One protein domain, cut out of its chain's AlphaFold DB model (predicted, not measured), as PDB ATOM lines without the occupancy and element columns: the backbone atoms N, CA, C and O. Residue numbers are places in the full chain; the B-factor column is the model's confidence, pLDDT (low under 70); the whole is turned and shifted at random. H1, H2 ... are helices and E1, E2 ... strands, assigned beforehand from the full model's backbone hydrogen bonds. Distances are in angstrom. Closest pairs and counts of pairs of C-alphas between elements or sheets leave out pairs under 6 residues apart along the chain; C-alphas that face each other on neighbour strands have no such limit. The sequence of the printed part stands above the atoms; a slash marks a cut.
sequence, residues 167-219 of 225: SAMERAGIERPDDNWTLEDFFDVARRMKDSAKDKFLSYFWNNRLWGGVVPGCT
ATOM      1  N   SER A 167     230.304 263.159 324.376       83.81
ATOM      2  CA  SER A 167     228.930 263.424 324.827       83.81
ATOM      3  C   SER A 167     228.186 264.420 323.932       83.81
ATOM      4  O   SER A 167     226.959 264.403 323.868       83.81
ATOM      5  N   ALA A 168     228.896 265.337 323.269       81.38
ATOM      6  CA  ALA A 168     228.290 266.233 322.290       81.38
ATOM      7  C   ALA A 168     227.934 265.494 320.994       81.38
ATOM      8  O   ALA A 168     226.869 265.751 320.444       81.38
ATOM      9  N   MET A 169     228.777 264.557 320.552       86.38
ATOM     10  CA  MET A 169     228.478 263.691 319.407       86.38
ATOM     11  C   MET A 169     227.271 262.789 319.681       86.38
ATOM     12  O   MET A 169     226.358 262.735 318.862       86.38
ATOM     13  N   GLU A 170     227.194 262.192 320.872       86.81
ATOM     14  CA  GLU A 170     226.054 261.369 321.295       86.81
ATOM     15  C   GLU A 170     224.737 262.161 321.288       86.81
ATOM     16  O   GLU A 170     223.751 261.728 320.694       86.81
ATOM     17  N   ARG A 171     224.719 263.376 321.861       82.44
ATOM     18  CA  ARG A 171     223.535 264.261 321.818       82.44
ATOM     19  C   ARG A 171     223.123 264.650 320.398       82.44
ATOM     20  O   ARG A 171     221.946 264.911 320.164       82.44
ATOM     21  N   ALA A 172     224.084 264.714 319.482       84.25
ATOM     22  CA  ALA A 172     223.865 265.011 318.074       84.25
ATOM     23  C   ALA A 172     223.453 263.776 317.248       84.25
ATOM     24  O   ALA A 172     223.209 263.899 316.045       84.25
ATOM     25  N   GLY A 173     223.408 262.586 317.861       89.25
ATOM     26  CA  GLY A 173     223.185 261.321 317.158       89.25
ATOM     27  C   GLY A 173     224.289 261.012 316.142       89.25
ATOM     28  O   GLY A 173     224.008 260.487 315.063       89.25
ATOM     29  N   ILE A 174     225.526 261.425 316.427       90.00
ATOM     30  CA  ILE A 174     226.696 261.191 315.577       90.00
ATOM     31  C   ILE A 174     227.527 260.083 316.218       90.00
ATOM     32  O   ILE A 174     227.952 260.205 317.367       90.00
ATOM     33  N   GLU A 175     227.765 259.011 315.471       90.12
ATOM     34  CA  GLU A 175     228.676 257.943 315.881       90.12
ATOM     35  C   GLU A 175     230.140 258.376 315.750       90.12
ATOM     36  O   GLU A 175     230.461 259.356 315.075       90.12
ATOM     37  N   ARG A 176     231.044 257.636 316.401       88.00
ATOM     38  CA  ARG A 176     232.486 257.855 316.263       88.00
ATOM     39  C   ARG A 176     232.878 257.790 314.772       88.00
ATOM     40  O   ARG A 176     232.524 256.806 314.127       88.00
ATOM     41  N   PRO A 177     233.632 258.771 314.239       87.00
ATOM     42  CA  PRO A 177     234.117 258.717 312.865       87.00
ATOM     43  C   PRO A 177     235.087 257.546 312.651       87.00
ATOM     44  O   PRO A 177     235.756 257.111 313.596       87.00
ATOM     45  N   ASP A 178     235.171 257.052 311.416       90.00
ATOM     46  CA  ASP A 178     236.188 256.069 311.029       90.00
ATOM     47  C   ASP A 178     237.595 256.667 311.160       90.00
ATOM     48  O   ASP A 178     237.786 257.875 311.009       90.00
ATOM     49  N   ASP A 179     238.595 255.820 311.403       88.75
ATOM     50  CA  ASP A 179     239.990 256.262 311.512       88.75
ATOM     51  C   ASP A 179     240.510 256.865 310.191       88.75
ATOM     52  O   ASP A 179     241.457 257.649 310.202       88.75
ATOM     53  N   ASN A 180     239.855 256.558 309.064       90.44
ATOM     54  CA  ASN A 180     240.161 257.075 307.731       90.44
ATOM     55  C   ASN A 180     239.179 258.155 307.251       90.44
ATOM     56  O   ASN A 180     239.070 258.387 306.045       90.44
ATOM     57  N   TRP A 181     238.437 258.793 308.162       87.06
ATOM     58  CA  TRP A 181     237.539 259.887 307.798       87.06
ATOM     59  C   TRP A 181     238.264 261.012 307.045       87.06
ATOM     60  O   TRP A 181     239.432 261.337 307.282       87.06
ATOM     61  N   THR A 182     237.546 261.605 306.106       90.50
ATOM     62  CA  THR A 182     238.033 262.678 305.247       90.50
ATOM     63  C   THR A 182     237.836 264.047 305.890       90.50
ATOM     64  O   THR A 182     237.161 264.213 306.912       90.50
ATOM     65  N   LEU A 183     238.411 265.076 305.268       86.31
ATOM     66  CA  LEU A 183     238.168 266.454 305.683       86.31
ATOM     67  C   LEU A 183     236.689 266.837 305.485       86.31
ATOM     68  O   LEU A 183     236.124 267.591 306.278       86.31
ATOM     69  N   GLU A 184     236.048 266.290 304.455       90.69
ATOM     70  CA  GLU A 184     234.620 266.425 304.197       90.69
ATOM     71  C   GLU A 184     233.789 265.803 305.328       90.69
ATOM     72  O   GLU A 184     232.908 266.482 305.867       90.69
ATOM     73  N   ASP A 185     234.130 264.583 305.760       88.88
ATOM     74  CA  ASP A 185     233.483 263.911 306.899       88.88
ATOM     75  C   ASP A 185     233.634 264.733 308.184       88.88
ATOM     76  O   ASP A 185     232.672 264.920 308.936       88.88
ATOM     77  N   PHE A 186     234.826 265.291 308.423       87.69
ATOM     78  CA  PHE A 186     235.073 266.198 309.541       87.69
ATOM     79  C   PHE A 186     234.127 267.410 309.509       87.69
ATOM     80  O   PHE A 186     233.512 267.753 310.526       87.69
ATOM     81  N   PHE A 187     233.970 268.057 308.350       86.56
ATOM     82  CA  PHE A 187     233.073 269.205 308.212       86.56
ATOM     83  C   PHE A 187     231.595 268.827 308.359       86.56
ATOM     84  O   PHE A 187     230.826 269.626 308.902       86.56
ATOM     85  N   ASP A 188     231.191 267.641 307.905       88.19
ATOM     86  CA  ASP A 188     229.838 267.118 308.113       88.19
ATOM     87  C   ASP A 188     229.561 266.869 309.601       88.19
ATOM     88  O   ASP A 188     228.539 267.330 310.122       88.19
ATOM     89  N   VAL A 189     230.490 266.229 310.318       87.31
ATOM     90  CA  VAL A 189     230.401 266.034 311.774       87.31
ATOM     91  C   VAL A 189     230.308 267.382 312.485       87.31
ATOM     92  O   VAL A 189     229.401 267.590 313.292       87.31
ATOM     93  N   ALA A 190     231.181 268.337 312.152       84.75
ATOM     94  CA  ALA A 190     231.175 269.662 312.764       84.75
ATOM     95  C   ALA A 190     229.854 270.419 312.524       84.75
ATOM     96  O   ALA A 190     229.329 271.040 313.453       84.75
ATOM     97  N   ARG A 191     229.281 270.341 311.311       85.69
ATOM     98  CA  ARG A 191     227.964 270.924 310.989       85.69
ATOM     99  C   ARG A 191     226.848 270.281 311.806       85.69
ATOM    100  O   ARG A 191     226.105 270.995 312.473       85.69
ATOM    101  N   ARG A 192     226.784 268.948 311.847       85.88
ATOM    102  CA  ARG A 192     225.771 268.217 312.626       85.88
ATOM    103  C   ARG A 192     225.870 268.512 314.124       85.88
ATOM    104  O   ARG A 192     224.852 268.712 314.782       85.88
ATOM    105  N   MET A 193     227.087 268.592 314.666       83.44
ATOM    106  CA  MET A 193     227.298 268.971 316.066       83.44
ATOM    107  C   MET A 193     226.800 270.393 316.339       83.44
ATOM    108  O   MET A 193     226.122 270.609 317.343       83.44
ATOM    109  N   LYS A 194     227.081 271.344 315.440       82.25
ATOM    110  CA  LYS A 194     226.585 272.720 315.538       82.25
ATOM    111  C   LYS A 194     225.057 272.781 315.502       82.25
ATOM    112  O   LYS A 194     224.476 273.448 316.351       82.25
ATOM    113  N   ASP A 195     224.418 272.070 314.579       83.06
ATOM    114  CA  ASP A 195     222.957 272.079 314.429       83.06
ATOM    115  C   ASP A 195     222.245 271.430 315.628       83.06
ATOM    116  O   ASP A 195     221.140 271.823 315.998       83.06
ATOM    117  N   SER A 196     222.895 270.464 316.283       78.81
ATOM    118  CA  SER A 196     222.390 269.833 317.512       78.81
ATOM    119  C   SER A 196     222.578 270.678 318.781       78.81
ATOM    120  O   SER A 196     222.030 270.350 319.841       78.81
ATOM    121  N   ALA A 197     223.394 271.733 318.717       74.19
ATOM    122  CA  ALA A 197     223.733 272.530 319.882       74.19
ATOM    123  C   ALA A 197     222.532 273.395 320.296       74.19
ATOM    124  O   ALA A 197     222.082 274.264 319.556       74.19
ATOM    125  N   LYS A 198     222.019 273.168 321.513       66.44
ATOM    126  CA  LYS A 198     220.965 274.009 322.114       66.44
ATOM    127  C   LYS A 198     221.495 275.367 322.605       66.44
ATOM    128  O   LYS A 198     220.730 276.321 322.670       66.44
ATOM    129  N   ASP A 199     222.793 275.428 322.913       67.00
ATOM    130  CA  ASP A 199     223.543 276.608 323.364       67.00
ATOM    131  C   ASP A 199     224.650 276.965 322.344       67.00
ATOM    132  O   ASP A 199     224.740 276.369 321.270       67.00
ATOM    133  N   LYS A 200     225.535 277.922 322.666       63.88
ATOM    134  CA  LYS A 200     226.668 278.295 321.799       63.88
ATOM    135  C   LYS A 200     227.557 277.084 321.465       63.88
ATOM    136  O   LYS A 200     228.185 276.495 322.343       63.88
ATOM    137  N   PHE A 201     227.674 276.783 320.173       66.56
ATOM    138  CA  PHE A 201     228.722 275.924 319.628       66.56
ATOM    139  C   PHE A 201     230.052 276.689 319.646       66.56
ATOM    140  O   PHE A 201     230.189 277.717 318.979       66.56
ATOM    141  N   LEU A 202     231.015 276.208 320.431       60.72
ATOM    142  CA  LEU A 202     232.361 276.768 320.504       60.72
ATOM    143  C   LEU A 202     233.314 275.773 319.853       60.72
ATOM    144  O   LEU A 202     233.770 274.815 320.472       60.72
ATOM    145  N   SER A 203     233.623 276.015 318.585       60.28
ATOM    146  CA  SER A 203     234.773 275.397 317.938       60.28
ATOM    147  C   SER A 203     236.044 275.970 318.562       60.28
ATOM    148  O   SER A 203     236.320 277.163 318.418       60.28
ATOM    149  N   TYR A 204     236.801 275.131 319.263       53.09
ATOM    150  CA  TYR A 204     238.135 275.480 319.726       53.09
ATOM    151  C   TYR A 204     239.110 275.208 318.581       53.09
ATOM    152  O   TYR A 204     239.194 274.096 318.071       53.09
ATOM    153  N   PHE A 205     239.808 276.240 318.129       52.69
ATOM    154  CA  PHE A 205     240.873 276.111 317.143       52.69
ATOM    155  C   PHE A 205     242.203 276.181 317.879       52.69
ATOM    156  O   PHE A 205     242.447 277.131 318.622       52.69
ATOM    157  N   TRP A 206     243.066 275.197 317.650       45.72
ATOM    158  CA  TRP A 206     244.468 275.291 318.019       45.72
ATOM    159  C   TRP A 206     245.253 275.596 316.747       45.72
ATOM    160  O   TRP A 206     245.384 274.739 315.879       45.72
ATOM    161  N   ASN A 207     245.728 276.830 316.581       44.16
ATOM    162  CA  ASN A 207     246.626 277.157 315.480       44.16
ATOM    163  C   ASN A 207     248.076 277.042 315.958       44.16
ATOM    164  O   ASN A 207     248.594 277.929 316.628       44.16
ATOM    165  N   ASN A 208     248.777 275.982 315.560       45.75
ATOM    166  CA  ASN A 208     250.212 276.131 315.379       45.75
ATOM    167  C   ASN A 208     250.447 276.706 313.969       45.75
ATOM    168  O   ASN A 208     249.748 276.355 313.018       45.75
ATOM    169  N   ARG A 209     251.416 277.612 313.815       42.50
ATOM    170  CA  ARG A 209     251.753 278.268 312.540       42.50
ATOM    171  C   ARG A 209     252.120 277.258 311.438       42.50
ATOM    172  O   ARG A 209     251.997 277.602 310.266       42.50
ATOM    173  N   LEU A 210     252.531 276.040 311.812       38.44
ATOM    174  CA  LEU A 210     252.756 274.907 310.905       38.44
ATOM    175  C   LEU A 210     251.604 273.887 310.855       38.44
ATOM    176  O   LEU A 210     251.445 273.220 309.838       38.44
ATOM    177  N   TRP A 211     250.790 273.774 311.910       45.19
ATOM    178  CA  TRP A 211     249.752 272.745 312.035       45.19
ATOM    179  C   TRP A 211     248.451 273.359 312.557       45.19
ATOM    180  O   TRP A 211     248.350 273.757 313.719       45.19
ATOM    181  N   GLY A 212     247.438 273.442 311.696       39.53
ATOM    182  CA  GLY A 212     246.087 273.801 312.116       39.53
ATOM    183  C   GLY A 212     245.398 272.603 312.767       39.53
ATOM    184  O   GLY A 212     245.278 271.554 312.144       39.53
ATOM    185  N   GLY A 213     244.935 272.753 314.003       47.09
ATOM    186  CA  GLY A 213     244.060 271.809 314.692       47.09
ATOM    187  C   GLY A 213     242.678 272.421 314.915       47.09
ATOM    188  O   GLY A 213     242.554 273.580 315.318       47.09
ATOM    189  N   VAL A 214     241.628 271.639 314.675       49.69
ATOM    190  CA  VAL A 214     240.244 272.025 314.977       49.69
ATOM    191  C   VAL A 214     239.662 271.025 315.958       49.69
ATOM    192  O   VAL A 214     239.684 269.823 315.713       49.69
ATOM    193  N   VAL A 215     239.123 271.531 317.060       51.88
ATOM    194  CA  VAL A 215     238.432 270.766 318.095       51.88
ATOM    195  C   VAL A 215     236.974 271.240 318.132       51.88
ATOM    196  O   VAL A 215     236.661 272.284 318.717       51.88
ATOM    197  N   PRO A 216     236.049 270.520 317.475       50.00
ATOM    198  CA  PRO A 216     234.618 270.791 317.575       50.00
ATOM    199  C   PRO A 216     234.114 270.574 319.013       50.00
ATOM    200  O   PRO A 216     234.337 269.516 319.606       50.00
ATOM    201  N   GLY A 217     233.403 271.555 319.584       47.28
ATOM    202  CA  GLY A 217     232.918 271.494 320.965       47.28
ATOM    203  C   GLY A 217     231.548 272.147 321.182       47.28
ATOM    204  O   GLY A 217     231.235 273.199 320.630       47.28
ATOM    205  N   CYS A 218     230.732 271.535 322.046       41.53
ATOM    206  CA  CYS A 218     229.517 272.139 322.602       41.53
ATOM    207  C   CYS A 218     229.727 272.355 324.103       41.53
ATOM    208  O   CYS A 218     229.818 271.380 324.852       41.53
ATOM    209  N   THR A 219     229.778 273.605 324.557       45.09
ATOM    210  CA  THR A 219     229.806 273.919 325.991       45.09
ATOM    211  C   THR A 219     228.381 274.112 326.494       45.09
ATOM    212  O   THR A 219     227.680 275.000 326.017       45.09
TER     213      THR A 219
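AT A GLANCE: This is residues 167 to 219 of the 225 residues of the protein "Putative ABC transporter substrate-binding protein" of Microlunatus phosphovorus (strain ATCC 700054 / DSM 10555 / JCM 9379 / NBRC 101784 / NCIMB 13414 / VKM Ac-1990 / NM-1) (UniProt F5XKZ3). A helix, H2, with the short helix H1 beside its last residues makes a small body, and a two-stranded hairpin, E1 and E2, reaches away from it, its tip at residues 207 to 212 sticking out free. The long link from H1 to H2 swings out in a wide loop, and residues 178 to 184, of which 183 and 184 belong to H2, stand free, while residues 216 to 219 run back beside the stretch that leads into E1. The printed part has 53 residues with two named helices and two named strands, in the order H1, H2, E1, E2 along the chain; the sheet, of order E1 - E2, is antiparallel, and the class is mixed, helices and strands. The whole is only just compact, close to loose, with a radius of gyration of the C-alphas of 11.6 A and spans of 33 by 26 by 16 A.

IN THESE COORDINATES: H1 holds residues 167 to 171 and is 6.2 A long from first to last C-alpha; it begins at C-alpha 167 at (228.930, 263.424, 324.827). H2 holds residues 183 to 196 and is 20.0 A long, from C-alpha 183 at (238.168, 266.454, 305.683). E1 holds residues 204 to 207, 9.6 A long. E2 holds residues 212 to 215, 10.2 A long, and ends at C-alpha 215 at (238.432, 270.766, 318.095).

HOW THE PARTS SIT: H1 and H2 only just touch, with 3 pairs of C-alphas within 8 A. The closest are the C-alphas of Met 169 and Met 193, 6.4 A apart, and H2 touches H1 with residues 193 to 196 alone. In H1 and H2 every O i to N i+4 pair is within hydrogen-bond range. E1 and E2 form a hairpin of antiparallel neighbours, with 166 degrees between their directions. C-alphas 205 and 214 face each other at 4.7 A. N 204 and O 215 are within hydrogen-bond range at 2.9 A, as are N 213 and O 206 at 2.8 A. H1 is apart from both E1 and E2, and H2 is apart from E2.

THE WHOLE: The two C-alphas farthest apart are those of Lys 198 and Leu 210, 33.7 A. Without the stretches that stand free, the body of 40 residues spans 25 by 23 by 15 A. The printed part has no cut. The link from H1 to H2 is long, with 11 residues; that from H2 to E1 is short, with 7; that from E1 to E2 is tight, with 4. The mean pLDDT of the printed part is 71.6, and residues 198 to 219 of this predicted model are under 70.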